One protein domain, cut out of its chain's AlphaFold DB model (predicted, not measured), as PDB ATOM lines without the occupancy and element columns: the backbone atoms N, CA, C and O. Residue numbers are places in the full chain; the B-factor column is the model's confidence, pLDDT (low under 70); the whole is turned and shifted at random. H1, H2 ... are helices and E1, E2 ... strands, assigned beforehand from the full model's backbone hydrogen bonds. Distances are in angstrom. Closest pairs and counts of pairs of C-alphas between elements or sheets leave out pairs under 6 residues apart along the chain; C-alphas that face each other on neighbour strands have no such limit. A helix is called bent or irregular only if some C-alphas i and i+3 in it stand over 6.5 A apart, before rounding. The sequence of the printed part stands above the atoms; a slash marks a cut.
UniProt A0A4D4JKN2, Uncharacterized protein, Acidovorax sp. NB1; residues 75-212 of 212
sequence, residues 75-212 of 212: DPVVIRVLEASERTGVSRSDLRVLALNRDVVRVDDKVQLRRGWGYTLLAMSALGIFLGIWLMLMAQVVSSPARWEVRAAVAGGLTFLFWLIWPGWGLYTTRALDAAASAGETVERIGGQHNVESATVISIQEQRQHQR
ATOM      1  N   ASP A  75     476.416 480.804 442.795       76.56
ATOM      2  CA  ASP A  75     475.102 480.164 442.909       76.56
ATOM      3  C   ASP A  75     474.409 480.088 441.526       76.56
ATOM      4  O   ASP A  75     474.477 481.057 440.759       76.56
ATOM      5  N   PRO A  76     473.741 478.971 441.170       75.88
ATOM      6  CA  PRO A  76     473.004 478.849 439.912       75.88
ATOM      7  C   PRO A  76     472.013 479.987 439.636       75.88
ATOM      8  O   PRO A  76     471.856 480.379 438.480       75.88
ATOM      9  N   VAL A  77     471.357 480.532 440.666       77.75
ATOM     10  CA  VAL A  77     470.437 481.674 440.540       77.75
ATOM     11  C   VAL A  77     471.205 482.928 440.129       77.75
ATOM     12  O   VAL A  77     470.804 483.612 439.190       77.75
ATOM     13  N   VAL A  78     472.354 483.181 440.760       80.56
ATOM     14  CA  VAL A  78     473.237 484.306 440.422       80.56
ATOM     15  C   VAL A  78     473.746 484.173 438.987       80.56
ATOM     16  O   VAL A  78     473.678 485.134 438.231       80.56
ATOM     17  N   ILE A  79     474.175 482.978 438.566       83.25
ATOM     18  CA  ILE A  79     474.623 482.740 437.183       83.25
ATOM     19  C   ILE A  79     473.503 483.040 436.177       83.25
ATOM     20  O   ILE A  79     473.769 483.673 435.158       83.25
ATOM     21  N   ARG A  80     472.255 482.638 436.461       82.31
ATOM     22  CA  ARG A  80     471.105 482.943 435.591       82.31
ATOM     23  C   ARG A  80     470.843 484.443 435.480       82.31
ATOM     24  O   ARG A  80     470.662 484.936 434.372       82.31
ATOM     25  N   VAL A  81     470.897 485.173 436.594       82.88
ATOM     26  CA  VAL A  81     470.738 486.637 436.597       82.88
ATOM     27  C   VAL A  81     471.872 487.319 435.827       82.88
ATOM     28  O   VAL A  81     471.609 488.234 435.049       82.88
ATOM     29  N   LEU A  82     473.117 486.851 435.966       84.44
ATOM     30  CA  LEU A  82     474.250 487.363 435.187       84.44
ATOM     31  C   LEU A  82     474.077 487.085 433.683       84.44
ATOM     32  O   LEU A  82     474.305 487.975 432.870       84.44
ATOM     33  N   GLU A  83     473.622 485.886 433.301       86.06
ATOM     34  CA  GLU A  83     473.332 485.544 431.899       86.06
ATOM     35  C   GLU A  83     472.187 486.377 431.318       86.06
ATOM     36  O   GLU A  83     472.276 486.828 430.176       86.06
ATOM     37  N   ALA A  84     471.127 486.613 432.089       84.06
ATOM     38  CA  ALA A  84     470.033 487.487 431.689       84.06
ATOM     39  C   ALA A  84     470.496 488.950 431.557       84.06
ATOM     40  O   ALA A  84     470.173 489.606 430.572       84.06
ATOM     41  N   SER A  85     471.340 489.426 432.476       83.50
ATOM     42  CA  SER A  85     471.935 490.770 432.415       83.50
ATOM     43  C   SER A  85     472.829 490.946 431.188       83.50
ATOM     44  O   SER A  85     472.763 491.969 430.504       83.50
ATOM     45  N   GLU A  86     473.609 489.921 430.837       88.25
ATOM     46  CA  GLU A  86     474.407 489.911 429.608       88.25
ATOM     47  C   GLU A  86     473.515 490.030 428.360       88.25
ATOM     48  O   GLU A  86     473.830 490.793 427.447       88.25
ATOM     49  N   ARG A  87     472.372 489.329 428.327       86.44
ATOM     50  CA  ARG A  87     471.409 489.417 427.212       86.44
ATOM     51  C   ARG A  87     470.774 490.800 427.082       86.44
ATOM     52  O   ARG A  87     470.435 491.192 425.973       86.44
ATOM     53  N   THR A  88     470.652 491.545 428.179       84.44
ATOM     54  CA  THR A  88     470.161 492.934 428.157       84.44
ATOM     55  C   THR A  88     471.213 493.966 427.736       84.44
ATOM     56  O   THR A  88     470.909 495.153 427.688       84.44
ATOM     57  N   GLY A  89     472.436 493.532 427.405       83.12
ATOM     58  CA  GLY A  89     473.493 494.397 426.873       83.12
ATOM     59  C   GLY A  89     474.551 494.833 427.888       83.12
ATOM     60  O   GLY A  89     475.444 495.600 427.531       83.12
ATOM     61  N   VAL A  90     474.507 494.338 429.131       85.75
ATOM     62  CA  VAL A  90     475.550 494.627 430.128       85.75
ATOM     63  C   VAL A  90     476.876 493.997 429.701       85.75
ATOM     64  O   VAL A  90     476.930 492.841 429.271       85.75
ATOM     65  N   SER A  91     477.976 494.739 429.858       86.88
ATOM     66  CA  SER A  91     479.300 494.231 429.513       86.88
ATOM     67  C   SER A  91     479.659 492.988 430.329       86.88
ATOM     68  O   SER A  91     479.659 492.990 431.563       86.88
ATOM     69  N   ARG A  92     480.088 491.925 429.636       85.56
ATOM     70  CA  ARG A  92     480.602 490.704 430.272       85.56
ATOM     71  C   ARG A  92     481.804 490.986 431.184       85.56
ATOM     72  O   ARG A  92     482.027 490.221 432.118       85.56
ATOM     73  N   SER A  93     482.601 492.031 430.921       85.12
ATOM     74  CA  SER A  93     483.715 492.409 431.809       85.12
ATOM     75  C   SER A  93     483.228 492.781 433.202       85.12
ATOM     76  O   SER A  93     483.816 492.343 434.182       85.12
ATOM     77  N   ASP A  94     482.134 493.526 433.280       84.75
ATOM     78  CA  ASP A  94     481.646 494.112 434.525       84.75
ATOM     79  C   ASP A  94     480.936 493.030 435.338       84.75
ATOM     80  O   ASP A  94     481.231 492.832 436.513       84.75
ATOM     81  N   LEU A  95     480.135 492.194 434.666       84.81
ATOM     82  CA  LEU A  95     479.523 490.997 435.258       84.81
ATOM     83  C   LEU A  95     480.565 490.021 435.827       84.81
ATOM     84  O   LEU A  95     480.337 489.389 436.857       84.81
ATOM     85  N   ARG A  96     481.720 489.891 435.168       87.56
ATOM     86  CA  ARG A  96     482.839 489.072 435.654       87.56
ATOM     87  C   ARG A  96     483.492 489.650 436.903       87.56
ATOM     88  O   ARG A  96     483.829 488.885 437.798       87.56
ATOM     89  N   VAL A  97     483.671 490.968 436.967       85.62
ATOM     90  CA  VAL A  97     484.225 491.639 438.151       85.62
ATOM     91  C   VAL A  97     483.254 491.529 439.332       85.62
ATOM     92  O   VAL A  97     483.678 491.173 440.430       85.62
ATOM     93  N   LEU A  98     481.953 491.711 439.096       84.06
ATOM     94  CA  LEU A  98     480.914 491.523 440.115       84.06
ATOM     95  C   LEU A  98     480.879 490.084 440.656       84.06
ATOM     96  O   LEU A  98     480.796 489.857 441.865       84.06
ATOM     97  N   ALA A  99     480.983 489.089 439.769       84.75
ATOM     98  CA  ALA A  99     481.040 487.682 440.159       84.75
ATOM     99  C   ALA A  99     482.337 487.328 440.909       84.75
ATOM    100  O   ALA A  99     482.309 486.543 441.861       84.75
ATOM    101  N   LEU A 100     483.469 487.917 440.510       85.12
ATOM    102  CA  LEU A 100     484.772 487.703 441.140       85.12
ATOM    103  C   LEU A 100     484.762 488.138 442.614       85.12
ATOM    104  O   LEU A 100     485.181 487.360 443.482       85.12
ATOM    105  N   ASN A 101     484.227 489.332 442.884       82.94
ATOM    106  CA  ASN A 101     484.150 489.938 444.218       82.94
ATOM    107  C   ASN A 101     482.999 489.412 445.089       82.94
ATOM    108  O   ASN A 101     482.970 489.679 446.286       82.94
ATOM    109  N   ARG A 102     482.101 488.589 444.523       76.69
ATOM    110  CA  ARG A 102     480.852 488.145 445.174       76.69
ATOM    111  C   ARG A 102     479.964 489.316 445.597       76.69
ATOM    112  O   ARG A 102     479.295 489.250 446.625       76.69
ATOM    113  N   ASP A 103     479.932 490.358 444.777       78.38
ATOM    114  CA  ASP A 103     479.074 491.518 445.028       78.38
ATOM    115  C   ASP A 103     477.602 491.175 444.791       78.38
ATOM    116  O   ASP A 103     476.719 491.802 445.360       78.38
ATOM    117  N   VAL A 104     477.330 490.148 443.984       73.38
ATOM    118  CA  VAL A 104     475.986 489.638 443.710       73.38
ATOM    119  C   VAL A 104     475.688 488.475 444.653       73.38
ATOM    120  O   VAL A 104     476.274 487.396 444.522       73.38
ATOM    121  N   VAL A 105     474.774 488.684 445.600       77.31
ATOM    122  CA  VAL A 105     474.416 487.699 446.630       77.31
ATOM    123  C   VAL A 105     472.915 487.434 446.587       77.31
ATOM    124  O   VAL A 105     472.115 488.336 446.348       77.31
ATOM    125  N   ARG A 106     472.518 486.178 446.816       76.44
ATOM    126  CA  ARG A 106     471.117 485.822 447.059       76.44
ATOM    127  C   ARG A 106     470.798 486.069 448.534       76.44
ATOM    128  O   ARG A 106     471.406 485.437 449.393       76.44
ATOM    129  N   VAL A 107     469.861 486.969 448.806       73.75
ATOM    130  CA  VAL A 107     469.330 487.290 450.138       73.75
ATOM    131  C   VAL A 107     467.811 487.184 450.057       73.75
ATOM    132  O   VAL A 107     467.211 487.844 449.209       73.75
ATOM    133  N   ASP A 108     467.203 486.336 450.890       61.41
ATOM    134  CA  ASP A 108     465.745 486.119 450.951       61.41
ATOM    135  C   ASP A 108     465.107 485.931 449.563       61.41
ATOM    136  O   ASP A 108     464.218 486.670 449.138       61.41
ATOM    137  N   ASP A 109     465.660 484.982 448.801       66.31
ATOM    138  CA  ASP A 109     465.284 484.653 447.418       66.31
ATOM    139  C   ASP A 109     465.437 485.763 446.373       66.31
ATOM    140  O   ASP A 109     465.214 485.531 445.186       66.31
ATOM    141  N   LYS A 110     465.928 486.939 446.759       66.75
ATOM    142  CA  LYS A 110     466.253 488.030 445.843       66.75
ATOM    143  C   LYS A 110     467.747 488.058 445.584       66.75
ATOM    144  O   LYS A 110     468.562 487.927 446.494       66.75
ATOM    145  N   VAL A 111     468.124 488.254 444.328       68.19
ATOM    146  CA  VAL A 111     469.515 488.558 443.990       68.19
ATOM    147  C   VAL A 111     469.712 490.055 444.173       68.19
ATOM    148  O   VAL A 111     469.121 490.848 443.446       68.19
ATOM    149  N   GLN A 112     470.512 490.424 445.168       75.88
ATOM    150  CA  GLN A 112     470.821 491.809 445.501       75.88
ATOM    151  C   GLN A 112     472.307 492.067 445.289       75.88
ATOM    152  O   GLN A 112     473.145 491.169 445.454       75.88
ATOM    153  N   LEU A 113     472.637 493.304 444.933       74.25
ATOM    154  CA  LEU A 113     474.013 493.750 444.982       74.25
ATOM    155  C   LEU A 113     474.340 494.139 446.423       74.25
ATOM    156  O   LEU A 113     473.565 494.818 447.097       74.25
ATOM    157  N   ARG A 114     475.521 493.760 446.904       70.94
ATOM    158  CA  ARG A 114     476.041 494.201 448.197       70.94
ATOM    159  C   ARG A 114     476.490 495.663 448.088       70.94
ATOM    160  O   ARG A 114     477.676 495.969 448.058       70.94
ATOM    161  N   ARG A 115     475.526 496.582 447.999       63.50
ATOM    162  CA  ARG A 115     475.750 498.032 447.976       63.50
ATOM    163  C   ARG A 115     475.847 498.547 449.406       63.50
ATOM    164  O   ARG A 115     474.867 498.584 450.140       63.50
ATOM    165  N   GLY A 116     477.047 498.951 449.807       65.38
ATOM    166  CA  GLY A 116     477.265 499.646 451.070       65.38
ATOM    167  C   GLY A 116     478.225 500.808 450.879       65.38
ATOM    168  O   GLY A 116     479.271 500.654 450.251       65.38
ATOM    169  N   TRP A 117     477.914 501.956 451.479       71.25
ATOM    170  CA  TRP A 117     478.843 503.091 451.551       71.25
ATOM    171  C   TRP A 117     480.204 502.686 452.136       71.25
ATOM    172  O   TRP A 117     481.242 503.157 451.675       71.25
ATOM    173  N   GLY A 118     480.216 501.725 453.067       72.38
ATOM    174  CA  GLY A 118     481.443 501.141 453.612       72.38
ATOM    175  C   GLY A 118     482.345 500.489 452.559       72.38
ATOM    176  O   GLY A 118     483.560 500.599 452.667       72.38
ATOM    177  N   TYR A 119     481.790 499.887 451.501       74.12
ATOM    178  CA  TYR A 119     482.585 499.322 450.401       74.12
ATOM    179  C   TYR A 119     483.245 500.402 449.553       74.12
ATOM    180  O   TYR A 119     484.402 500.261 449.164       74.12
ATOM    181  N   THR A 120     482.526 501.500 449.311       79.50
ATOM    182  CA  THR A 120     483.073 502.649 448.581       79.50
ATOM    183  C   THR A 120     484.209 503.284 449.374       79.50
ATOM    184  O   THR A 120     485.293 503.499 448.835       79.50
ATOM    185  N   LEU A 121     483.999 503.496 450.677       84.19
ATOM    186  CA  LEU A 121     485.027 504.026 451.566       84.19
ATOM    187  C   LEU A 121     486.244 503.096 451.641       84.19
ATOM    188  O   LEU A 121     487.373 503.572 451.558       84.19
ATOM    189  N   LEU A 122     486.033 501.780 451.747       83.81
ATOM    190  CA  LEU A 122     487.112 500.794 451.818       83.81
ATOM    191  C   LEU A 122     487.942 500.764 450.528       83.81
ATOM    192  O   LEU A 122     489.167 500.804 450.593       83.81
ATOM    193  N   ALA A 123     487.299 500.741 449.360       83.00
ATOM    194  CA  ALA A 123     487.993 500.730 448.075       83.00
ATOM    195  C   ALA A 123     488.738 502.051 447.799       83.00
ATOM    196  O   ALA A 123     489.871 502.016 447.317       83.00
ATOM    197  N   MET A 124     488.167 503.204 448.166       86.19
ATOM    198  CA  MET A 124     488.858 504.498 448.054       86.19
ATOM    199  C   MET A 124     490.014 504.630 449.051       86.19
ATOM    200  O   MET A 124     491.088 505.107 448.689       86.19
ATOM    201  N   SER A 125     489.846 504.131 450.278       87.31
ATOM    202  CA  SER A 125     490.927 504.079 451.273       87.31
ATOM    203  C   SER A 125     492.054 503.156 450.813       87.31
ATOM    204  O   SER A 125     493.222 503.509 450.922       87.31
ATOM    205  N   ALA A 126     491.721 502.002 450.234       85.94
ATOM    206  CA  ALA A 126     492.680 501.068 449.654       85.94
ATOM    207  C   ALA A 126     493.486 501.702 448.507       85.94
ATOM    208  O   ALA A 126     494.701 501.515 448.438       85.94
ATOM    209  N   LEU A 127     492.840 502.482 447.632       88.75
ATOM    210  CA  LEU A 127     493.519 503.287 446.611       88.75
ATOM    211  C   LEU A 127     494.454 504.328 447.250       88.75
ATOM    212  O   LEU A 127     495.610 504.440 446.845       88.75
ATOM    213  N   GLY A 128     493.976 505.055 448.264       89.69
ATOM    214  CA  GLY A 128     494.765 506.055 448.984       89.69
ATOM    215  C   GLY A 128     496.008 505.460 449.648       89.69
ATOM    216  O   GLY A 128     497.099 506.000 449.496       89.69
ATOM    217  N   ILE A 129     495.871 504.308 450.308       91.06
ATOM    218  CA  ILE A 129     496.988 503.568 450.910       91.06
ATOM    219  C   ILE A 129     497.978 503.128 449.830       91.06
ATOM    220  O   ILE A 129     499.180 503.324 449.992       91.06
ATOM    221  N   PHE A 130     497.497 502.578 448.712       90.25
ATOM    222  CA  PHE A 130     498.362 502.131 447.620       90.25
ATOM    223  C   PHE A 130     499.202 503.282 447.045       90.25
ATOM    224  O   PHE A 130     500.420 503.154 446.905       90.25
ATOM    225  N   LEU A 131     498.573 504.431 446.776       91.06
ATOM    226  CA  LEU A 131     499.268 505.635 446.311       91.06
ATOM    227  C   LEU A 131     500.191 506.223 447.382       91.06
ATOM    228  O   LEU A 131     501.300 506.648 447.061       91.06
ATOM    229  N   GLY A 132     499.767 506.224 448.645       93.69
ATOM    230  CA  GLY A 132     500.562 506.710 449.770       93.69
ATOM    231  C   GLY A 132     501.843 505.902 449.966       93.69
ATOM    232  O   GLY A 132     502.915 506.485 450.104       93.69
ATOM    233  N   ILE A 133     501.761 504.570 449.892       93.25
ATOM    234  CA  ILE A 133     502.936 503.689 449.953       93.25
ATOM    235  C   ILE A 133     503.860 503.966 448.764       93.25
ATOM    236  O   ILE A 133     505.067 504.100 448.958       93.25
ATOM    237  N   TRP A 134     503.319 504.091 447.548       93.75
ATOM    238  CA  TRP A 134     504.129 504.421 446.373       93.75
ATOM    239  C   TRP A 134     504.867 505.754 446.544       93.75
ATOM    240  O   TRP A 134     506.082 505.806 446.363       93.75
ATOM    241  N   LEU A 135     504.161 506.814 446.953       94.25
ATOM    242  CA  LEU A 135     504.738 508.138 447.197       94.25
ATOM    243  C   LEU A 135     505.811 508.101 448.284       94.25
ATOM    244  O   LEU A 135     506.875 508.690 448.111       94.25
ATOM    245  N   MET A 136     505.555 507.393 449.385       95.56
ATOM    246  CA  MET A 136     506.515 507.245 450.476       95.56
ATOM    247  C   MET A 136     507.796 506.552 450.000       95.56
ATOM    248  O   MET A 136     508.895 507.029 450.282       95.56
ATOM    249  N   LEU A 137     507.673 505.460 449.240       93.38
ATOM    250  CA  LEU A 137     508.821 504.744 448.684       93.38
ATOM    251  C   LEU A 137     509.574 505.602 447.659       93.38
ATOM    252  O   LEU A 137     510.802 505.651 447.685       93.38
ATOM    253  N   MET A 138     508.869 506.349 446.809       92.38
ATOM    254  CA  MET A 138     509.491 507.300 445.882       92.38
ATOM    255  C   MET A 138     510.236 508.418 446.620       92.38
ATOM    256  O   MET A 138     511.358 508.754 446.245       92.38
ATOM    257  N   ALA A 139     509.665 508.954 447.700       92.50
ATOM    258  CA  ALA A 139     510.319 509.961 448.529       92.50
ATOM    259  C   ALA A 139     511.618 509.426 449.155       92.50
ATOM    260  O   ALA A 139     512.624 510.132 449.147       92.50
ATOM    261  N   GLN A 140     511.628 508.170 449.619       93.00
ATOM    262  CA  GLN A 140     512.838 507.498 450.115       93.00
ATOM    263  C   GLN A 140     513.903 507.317 449.023       93.00
ATOM    264  O   GLN A 140     515.092 507.507 449.272       93.00
ATOM    265  N   VAL A 141     513.494 506.976 447.798       91.75
ATOM    266  CA  VAL A 141     514.424 506.848 446.663       91.75
ATOM    267  C   VAL A 141     515.048 508.199 446.312       91.75
ATOM    268  O   VAL A 141     516.247 508.270 446.045       91.75
ATOM    269  N   VAL A 142     514.261 509.275 446.341       89.69
ATOM    270  CA  VAL A 142     514.738 510.631 446.038       89.69
ATOM    271  C   VAL A 142     515.662 511.165 447.134       89.69
ATOM    272  O   VAL A 142     516.674 511.784 446.803       89.69
ATOM    273  N   SER A 143     515.356 510.904 448.409       89.19
ATOM    274  CA  SER A 143     516.151 511.363 449.560       89.19
ATOM    275  C   SER A 143     517.406 510.528 449.832       89.19
ATOM    276  O   SER A 143     518.279 510.962 450.583       89.19
ATOM    277  N   SER A 144     517.531 509.355 449.208       90.00
ATOM    278  CA  SER A 144     518.709 508.495 449.327       90.00
ATOM    279  C   SER A 144     519.985 509.207 448.856       90.00
ATOM    280  O   SER A 144     519.962 509.861 447.817       90.00
ATOM    281  N   PRO A 145     521.137 509.037 449.530       89.19
ATOM    282  CA  PRO A 145     522.416 509.612 449.101       89.19
ATOM    283  C   PRO A 145     523.030 508.921 447.866       89.19
ATOM    284  O   PRO A 145     524.133 509.268 447.451       89.19
ATOM    285  N   ALA A 146     522.345 507.951 447.251       87.00
ATOM    286  CA  ALA A 146     522.832 507.218 446.082       87.00
ATOM    287  C   ALA A 146     523.073 508.116 444.851       87.00
ATOM    288  O   ALA A 146     522.514 509.210 444.735       87.00
ATOM    289  N   ARG A 147     523.857 507.624 443.882       92.50
ATOM    290  CA  ARG A 147     524.034 508.288 442.578       92.50
ATOM    291  C   ARG A 147     522.697 508.406 441.841       92.50
ATOM    292  O   ARG A 147     521.836 507.535 441.967       92.50
ATOM    293  N   TRP A 148     522.534 509.464 441.048       90.25
ATOM    294  CA  TRP A 148     521.282 509.743 440.337       90.25
ATOM    295  C   TRP A 148     520.874 508.606 439.383       90.25
ATOM    296  O   TRP A 148     519.684 508.310 439.288       90.25
ATOM    297  N   GLU A 149     521.840 507.912 438.757       92.38
ATOM    298  CA  GLU A 149     521.568 506.761 437.881       92.38
ATOM    299  C   GLU A 149     520.860 505.634 438.650       92.38
ATOM    300  O   GLU A 149     519.877 505.057 438.186       92.38
ATOM    301  N   VAL A 150     521.333 505.360 439.870       89.88
ATOM    302  CA  VAL A 150     520.774 504.328 440.751       89.88
ATOM    303  C   VAL A 150     519.381 504.734 441.225       89.88
ATOM    304  O   VAL A 150     518.471 503.907 441.217       89.88
ATOM    305  N   ARG A 151     519.169 506.012 441.569       90.19
ATOM    306  CA  ARG A 151     517.834 506.515 441.942       90.19
ATOM    307  C   ARG A 151     516.844 506.368 440.793       90.19
ATOM    308  O   ARG A 151     515.735 505.900 441.019       90.19
ATOM    309  N   ALA A 152     517.246 506.716 439.570       90.81
ATOM    310  CA  ALA A 152     516.400 506.583 438.388       90.81
ATOM    311  C   ALA A 152     516.040 505.116 438.107       90.81
ATOM    312  O   ALA A 152     514.872 504.804 437.874       90.81
ATOM    313  N   ALA A 153     517.014 504.205 438.199       92.88
ATOM    314  CA  ALA A 153     516.780 502.774 438.020       92.88
ATOM    315  C   ALA A 153     515.811 502.211 439.075       92.88
ATOM    316  O   ALA A 153     514.858 501.511 438.729       92.88
ATOM    317  N   VAL A 154     516.008 502.554 440.353       92.19
ATOM    318  CA  VAL A 154     515.145 502.090 441.450       92.19
ATOM    319  C   VAL A 154     513.748 502.706 441.357       92.19
ATOM    320  O   VAL A 154     512.764 501.983 441.488       92.19
ATOM    321  N   ALA A 155     513.630 504.002 441.067       92.06
ATOM    322  CA  ALA A 155     512.347 504.676 440.864       92.06
ATOM    323  C   ALA A 155     511.563 504.079 439.685       92.06
ATOM    324  O   ALA A 155     510.357 503.836 439.791       92.06
ATOM    325  N   GLY A 156     512.251 503.796 438.574       92.69
ATOM    326  CA  GLY A 156     511.677 503.120 437.415       92.69
ATOM    327  C   GLY A 156     511.201 501.709 437.759       92.69
ATOM    328  O   GLY A 156     510.060 501.362 437.461       92.69
ATOM    329  N   GLY A 157     512.029 500.925 438.456       93.62
ATOM    330  CA  GLY A 157     511.674 499.580 438.918       93.62
ATOM    331  C   GLY A 157     510.484 499.572 439.881       93.62
ATOM    332  O   GLY A 157     509.564 498.771 439.719       93.62
ATOM    333  N   LEU A 158     510.453 500.504 440.836       93.44
ATOM    334  CA  LEU A 158     509.350 500.666 441.781       93.44
ATOM    335  C   LEU A 158     508.052 501.035 441.054       93.44
ATOM    336  O   LEU A 158     507.017 500.406 441.252       93.44
ATOM    337  N   THR A 159     508.112 502.022 440.161       92.94
ATOM    338  CA  THR A 159     506.953 502.449 439.369       92.94
ATOM    339  C   THR A 159     506.451 501.319 438.476       92.94
ATOM    340  O   THR A 159     505.245 501.090 438.399       92.94
ATOM    341  N   PHE A 160     507.355 500.557 437.862       92.56
ATOM    342  CA  PHE A 160     507.007 499.381 437.072       92.56
ATOM    343  C   PHE A 160     506.313 498.302 437.913       92.56
ATOM    344  O   PHE A 160     505.293 497.760 437.491       92.56
ATOM    345  N   LEU A 161     506.810 498.020 439.120       91.69
ATOM    346  CA  LEU A 161     506.197 497.051 440.030       91.69
ATOM    347  C   LEU A 161     504.782 497.477 440.436       91.69
ATOM    348  O   LEU A 161     503.845 496.680 440.358       91.69
ATOM    349  N   PHE A 162     504.603 498.741 440.821       91.12
ATOM    350  CA  PHE A 162     503.285 499.275 441.166       91.12
ATOM    351  C   PHE A 162     502.340 499.253 439.964       91.12
ATOM    352  O   PHE A 162     501.181 498.864 440.104       91.12
ATOM    353  N   TRP A 163     502.839 499.567 438.769       89.81
ATOM    354  CA  TRP A 163     502.079 499.449 437.526       89.81
ATOM    355  C   TRP A 163     501.679 497.999 437.205       89.81
ATOM    356  O   TRP A 163     500.583 497.767 436.695       89.81
ATOM    357  N   LEU A 164     502.522 497.014 437.532       88.75
ATOM    358  CA  LEU A 164     502.228 495.589 437.352       88.75
ATOM    359  C   LEU A 164     501.128 495.102 438.311       88.75
ATOM    360  O   LEU A 164     500.253 494.339 437.898       88.75
ATOM    361  N   ILE A 165     501.179 495.536 439.575       88.44
ATOM    362  CA  ILE A 165     500.263 495.116 440.651       88.44
ATOM    363  C   ILE A 165     498.910 495.830 440.554       88.44
ATOM    364  O   ILE A 165     497.866 495.225 440.812       88.44
ATOM    365  N   TRP A 166     498.913 497.104 440.152       87.75
ATOM    366  CA  TRP A 166     497.731 497.965 440.113       87.75
ATOM    367  C   TRP A 166     496.510 497.342 439.412       87.75
ATOM    368  O   TRP A 166     495.420 497.371 439.979       87.75
ATOM    369  N   PRO A 167     496.637 496.711 438.229       85.88
ATOM    370  CA  PRO A 167     495.521 496.051 437.561       85.88
ATOM    371  C   PRO A 167     494.858 494.953 438.387       85.88
ATOM    372  O   PRO A 167     493.640 494.799 438.308       85.88
ATOM    373  N   GLY A 168     495.645 494.205 439.165       86.81
ATOM    374  CA  GLY A 168     495.125 493.192 440.071       86.81
ATOM    375  C   GLY A 168     494.408 493.819 441.253       86.81
ATOM    376  O   GLY A 168     493.263 493.473 441.510       86.81
ATOM    377  N   TRP A 169     495.030 494.803 441.902       85.94
ATOM    378  CA  TRP A 169     494.410 495.554 442.998       85.94
ATOM    379  C   TRP A 169     493.086 496.211 442.584       85.94
ATOM    380  O   TRP A 169     492.080 496.118 443.288       85.94
ATOM    381  N   GLY A 170     493.060 496.816 441.395       85.38
ATOM    382  CA  GLY A 170     491.888 497.479 440.834       85.38
ATOM    383  C   GLY A 170     490.702 496.539 440.615       85.38
ATOM    384  O   GLY A 170     489.569 496.968 440.810       85.38
ATOM    385  N   LEU A 171     490.928 495.260 440.273       84.88
ATOM    386  CA  LEU A 171     489.848 494.268 440.107       84.88
ATOM    387  C   LEU A 171     489.029 494.051 441.387       84.88
ATOM    388  O   LEU A 171     487.849 493.726 441.285       84.88
ATOM    389  N   TYR A 172     489.636 494.238 442.561       83.38
ATOM    390  CA  TYR A 172     489.000 494.015 443.866       83.38
ATOM    391  C   TYR A 172     488.617 495.316 444.587       83.38
ATOM    392  O   TYR A 172     488.114 495.279 445.706       83.38
ATOM    393  N   THR A 173     488.878 496.474 443.972       85.56
ATOM    394  CA  THR A 173     488.638 497.792 444.578       85.56
ATOM    395  C   THR A 173     487.893 498.706 443.606       85.56
ATOM    396  O   THR A 173     486.673 498.629 443.491       85.56
ATOM    397  N   THR A 174     488.605 499.554 442.870       84.19
ATOM    398  CA  THR A 174     488.023 500.611 442.033       84.19
ATOM    399  C   THR A 174     487.183 500.064 440.882       84.19
ATOM    400  O   THR A 174     486.052 500.495 440.702       84.19
ATOM    401  N   ARG A 175     487.655 499.035 440.165       84.31
ATOM    402  CA  ARG A 175     486.878 498.423 439.070       84.31
ATOM    403  C   ARG A 175     485.652 497.672 439.577       84.31
ATOM    404  O   ARG A 175     484.699 497.513 438.822       84.31
ATOM    405  N   ALA A 176     485.686 497.184 440.816       84.31
ATOM    406  CA  ALA A 176     484.524 496.563 441.441       84.31
ATOM    407  C   ALA A 176     483.433 497.605 441.709       84.31
ATOM    408  O   ALA A 176     482.275 497.376 441.366       84.31
ATOM    409  N   LEU A 177     483.818 498.781 442.217       83.69
ATOM    410  CA  LEU A 177     482.902 499.913 442.371       83.69
ATOM    411  C   LEU A 177     482.333 500.378 441.029       83.69
ATOM    412  O   LEU A 177     481.121 500.538 440.916       83.69
ATOM    413  N   ASP A 178     483.184 500.537 440.014       85.25
ATOM    414  CA  ASP A 178     482.743 500.967 438.684       85.25
ATOM    415  C   ASP A 178     481.758 499.961 438.076       85.25
ATOM    416  O   ASP A 178     480.710 500.353 437.568       85.25
ATOM    417  N   ALA A 179     482.043 498.658 438.192       83.50
ATOM    418  CA  ALA A 179     481.145 497.601 437.733       83.50
ATOM    419  C   ALA A 179     479.817 497.586 438.513       83.50
ATOM    420  O   ALA A 179     478.755 497.341 437.941       83.50
ATOM    421  N   ALA A 180     479.843 497.872 439.817       83.31
ATOM    422  CA  ALA A 180     478.636 497.981 440.637       83.31
ATOM    423  C   ALA A 180     477.798 499.225 440.303       83.31
ATOM    424  O   ALA A 180     476.564 499.190 440.403       83.31
ATOM    425  N   ALA A 181     478.442 500.314 439.887       84.19
ATOM    426  CA  ALA A 181     477.773 501.513 439.407       84.19
ATOM    427  C   ALA A 181     477.174 501.302 438.007       84.19
ATOM    428  O   ALA A 181     476.012 501.638 437.794       84.19
ATOM    429  N   SER A 182     477.921 500.693 437.078       83.69
ATOM    430  CA  SER A 182     477.504 500.513 435.679       83.69
ATOM    431  C   SER A 182     476.460 499.410 435.489       83.69
ATOM    432  O   SER A 182     475.500 499.580 434.741       83.69
ATOM    433  N   ALA A 183     476.639 498.267 436.153       81.81
ATOM    434  CA  ALA A 183     475.842 497.064 435.927       81.81
ATOM    435  C   ALA A 183     474.885 496.739 437.082       81.81
ATOM    436  O   ALA A 183     473.945 495.963 436.896       81.81
ATOM    437  N   GLY A 184     475.101 497.323 438.264       79.44
ATOM    438  CA  GLY A 184     474.411 496.925 439.490       79.44
ATOM    439  C   GLY A 184     472.893 497.066 439.434       79.44
ATOM    440  O   GLY A 184     472.183 496.130 439.782       79.44
ATOM    441  N   GLU A 185     472.389 498.194 438.927       82.44
ATOM    442  CA  GLU A 185     470.944 498.445 438.839       82.44
ATOM    443  C   GLU A 185     470.246 497.464 437.887       82.44
ATOM    444  O   GLU A 185     469.169 496.948 438.180       82.44
ATOM    445  N   THR A 186     470.888 497.138 436.762       81.38
ATOM    446  CA  THR A 186     470.333 496.178 435.799       81.38
ATOM    447  C   THR A 186     470.299 494.766 436.384       81.38
ATOM    448  O   THR A 186     469.299 494.064 436.224       81.38
ATOM    449  N   VAL A 187     471.354 494.372 437.106       80.88
ATOM    450  CA  VAL A 187     471.441 493.077 437.800       80.88
ATOM    451  C   VAL A 187     470.381 492.966 438.899       80.88
ATOM    452  O   VAL A 187     469.716 491.937 438.984       80.88
ATOM    453  N   GLU A 188     470.170 494.013 439.702       81.50
ATOM    454  CA  GLU A 188     469.131 494.049 440.745       81.50
ATOM    455  C   GLU A 188     467.720 494.004 440.149       81.50
ATOM    456  O   GLU A 188     466.877 493.231 440.605       81.50
ATOM    457  N   ARG A 189     467.467 494.767 439.078       82.88
ATOM    458  CA  ARG A 189     466.179 494.763 438.372       82.88
ATOM    459  C   ARG A 189     465.829 493.371 437.843       82.88
ATOM    460  O   ARG A 189     464.718 492.891 438.055       82.88
ATOM    461  N   ILE A 190     466.781 492.703 437.190       80.38
ATOM    462  CA  ILE A 190     466.597 491.343 436.658       80.38
ATOM    463  C   ILE A 190     466.500 490.323 437.797       80.38
ATOM    464  O   ILE A 190     465.665 489.422 437.745       80.38
ATOM    465  N   GLY A 191     467.303 490.483 438.850       75.31
ATOM    466  CA  GLY A 191     467.246 489.666 440.061       75.31
ATOM    467  C   GLY A 191     465.894 489.735 440.774       75.31
ATOM    468  O   GLY A 191     465.423 488.718 441.283       75.31
ATOM    469  N   GLY A 192     465.237 490.897 440.752       70.75
ATOM    470  CA  GLY A 192     463.866 491.075 441.230       70.75
ATOM    471  C   GLY A 192     462.817 490.405 440.334       70.75
ATOM    472  O   GLY A 192     461.859 489.826 440.840       70.75
ATOM    473  N   GLN A 193     463.012 490.425 439.011       64.88
ATOM    474  CA  GLN A 193     462.084 489.841 438.031       64.88
ATOM    475  C   GLN A 193     462.177 488.311 437.926       64.88
ATOM    476  O   GLN A 193     461.157 487.648 437.766       64.88
ATOM    477  N   HIS A 194     463.366 487.718 438.067       56.75
ATOM    478  CA  HIS A 194     463.547 486.258 438.006       56.75
ATOM    479  C   HIS A 194     462.884 485.507 439.178       56.75
ATOM    480  O   HIS A 194     462.669 484.292 439.108       56.75
ATOM    481  N   ASN A 195     462.519 486.235 440.235       51.28
ATOM    482  CA  ASN A 195     461.701 485.718 441.322       51.28
ATOM    483  C   ASN A 195     460.219 485.602 440.920       51.28
ATOM    484  O   ASN A 195     459.533 484.708 441.396       51.28
ATOM    485  N   VAL A 196     459.738 486.426 439.978       47.75
ATOM    486  CA  VAL A 196     458.378 486.300 439.428       47.75
ATOM    487  C   VAL A 196     458.259 485.009 438.622       47.75
ATOM    488  O   VAL A 196     457.332 484.245 438.854       47.75
ATOM    489  N   GLU A 197     459.226 484.682 437.760       47.28
ATOM    490  CA  GLU A 197     459.210 483.401 437.028       47.28
ATOM    491  C   GLU A 197     459.340 482.189 437.962       47.28
ATOM    492  O   GLU A 197     458.618 481.210 437.792       47.28
ATOM    493  N   SER A 198     460.202 482.250 438.982       44.16
ATOM    494  CA  SER A 198     460.387 481.130 439.919       44.16
ATOM    495  C   SER A 198     459.171 480.936 440.840       44.16
ATOM    496  O   SER A 198     458.741 479.802 441.039       44.16
ATOM    497  N   ALA A 199     458.559 482.018 441.333       40.78
ATOM    498  CA  ALA A 199     457.340 481.963 442.143       40.78
ATOM    499  C   ALA A 199     456.109 481.527 441.328       40.78
ATOM    500  O   ALA A 199     455.267 480.794 441.839       40.78
ATOM    501  N   THR A 200     456.023 481.915 440.049       43.94
ATOM    502  CA  THR A 200     454.919 481.503 439.161       43.94
ATOM    503  C   THR A 200     455.024 480.022 438.780       43.94
ATOM    504  O   THR A 200     454.013 479.339 438.654       43.94
ATOM    505  N   VAL A 201     456.237 479.481 438.627       45.00
ATOM    506  CA  VAL A 201     456.426 478.047 438.339       45.00
ATOM    507  C   VAL A 201     456.117 477.181 439.564       45.00
ATOM    508  O   VAL A 201     455.483 476.137 439.410       45.00
ATOM    509  N   ILE A 202     456.499 477.620 440.771       46.25
ATOM    510  CA  ILE A 202     456.188 476.906 442.021       46.25
ATOM    511  C   ILE A 202     454.676 476.911 442.290       46.25
ATOM    512  O   ILE A 202     454.120 475.852 442.564       46.25
ATOM    513  N   SER A 203     453.985 478.043 442.107       46.19
ATOM    514  CA  SER A 203     452.532 478.118 442.326       46.19
ATOM    515  C   SER A 203     451.727 477.251 441.347       46.19
ATOM    516  O   SER A 203     450.740 476.632 441.740       46.19
ATOM    517  N   ILE A 204     452.174 477.120 440.092       48.97
ATOM    518  CA  ILE A 204     451.561 476.211 439.107       48.97
ATOM    519  C   ILE A 204     451.831 474.737 439.459       48.97
ATOM    520  O   ILE A 204     450.973 473.878 439.234       48.97
ATOM    521  N   GLN A 205     453.007 474.413 440.010       48.81
ATOM    522  CA  GLN A 205     453.327 473.055 440.463       48.81
ATOM    523  C   GLN A 205     452.541 472.662 441.722       48.81
ATOM    524  O   GLN A 205     452.021 471.547 441.773       48.81
ATOM    525  N   GLU A 206     452.388 473.574 442.684       46.56
ATOM    526  CA  GLU A 206     451.561 473.376 443.882       46.56
ATOM    527  C   GLU A 206     450.070 473.264 443.532       46.56
ATOM    528  O   GLU A 206     449.391 472.359 444.022       46.56
ATOM    529  N   GLN A 207     449.561 474.076 442.595       47.03
ATOM    530  CA  GLN A 207     448.188 473.928 442.092       47.03
ATOM    531  C   GLN A 207     447.941 472.570 441.420       47.03
ATOM    532  O   GLN A 207     446.852 472.013 441.549       47.03
ATOM    533  N   ARG A 208     448.940 471.997 440.737       51.31
ATOM    534  CA  ARG A 208     448.826 470.655 440.139       51.31
ATOM    535  C   ARG A 208     448.939 469.520 441.154       51.31
ATOM    536  O   ARG A 208     448.423 468.440 440.880       51.31
ATOM    537  N   GLN A 209     449.606 469.730 442.287       49.75
ATOM    538  CA  GLN A 209     449.677 468.732 443.359       49.75
ATOM    539  C   GLN A 209     448.407 468.695 444.213       49.75
ATOM    540  O   GLN A 209     448.054 467.624 444.686       49.75
ATOM    541  N   HIS A 210     447.682 469.809 444.340       49.25
ATOM    542  CA  HIS A 210     446.380 469.840 445.017       49.25
ATOM    543  C   HIS A 210     445.185 469.407 444.147       49.25
ATOM    544  O   HIS A 210     444.077 469.289 444.661       49.25
ATOM    545  N   GLN A 211     445.389 469.161 442.847       47.44
ATOM    546  CA  GLN A 211     444.359 468.660 441.921       47.44
ATOM    547  C   GLN A 211     444.470 467.152 441.609       47.44
ATOM    548  O   GLN A 211     443.811 466.674 440.686       47.44
ATOM    549  N   ARG A 212     445.294 466.400 442.346       42.09
ATOM    550  CA  ARG A 212     445.334 464.929 442.316       42.09
ATOM    551  C   ARG A 212     444.879 464.372 443.653       42.09
ATOM    552  O   ARG A 212     444.292 463.272 443.622       42.09
TER     553      ARG A 212
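What this domain is: This is residues 75 to 212 of the 212 residues of an uncharacterized protein of Acidovorax sp. NB1 (UniProt A0A4D4JKN2). A long helical hairpin, H3 and H4, reaches to one end of a rod, and the bent helix H5 runs out to the other end. Between these ends H1, H2 and the strand hairpin E1 and E2 cluster round the first part of H5. The 138 printed residues hold five named helices and two named strands, in the order H1 H2 E1 E2 H3 H4 H5, mostly helix, with E1 - E2 antiparallel. The whole is extended, with a radius of gyration of the C-alphas of 23.1 A and spans of 89 by 26 by 21 A.

How they stand to each other: H1, residues 76 to 87, and H2, residues 92 to 101, form a helical hairpin. E1, residues 104 to 107, and E2, residues 110 to 113, form an antiparallel hairpin; N 105 and O 112 are within hydrogen-bond range at 3.0 A. H3, residues 117 to 143, and H4, residues 148 to 171, form a helical hairpin at a shallow tilt of 11 degrees; their closest C-alphas, Val 141 and Arg 151, are 5.8 A apart. H5, residues 174 to 209, was assigned as one helix by its hydrogen bonds but is bent, C-alphas 182 and 185 being 7.6 A apart; its arms, H5a to 182 and H5b from 185, stand at 62 degrees. H2 touches H5a, closest C-alphas Asp 94 and Ala 179, 4.8 A. Every O i to N i+4 pair is within hydrogen-bond range in H1, H2, H3 and H5a, against 18 of 20 in H4 and 18 of 21 in H5b.

Where its parts are: H1 begins at C-alpha 76 (473.004, 478.849, 439.912). H3 spans 38.3 A, H4 35.0 A and H5b 36.8 A, ending at C-alpha 209 (449.677, 468.732, 443.359).

The domain as a whole: The printed part has no cut, and its links are tight. Residues 193 to 212 are among those with pLDDT under 70.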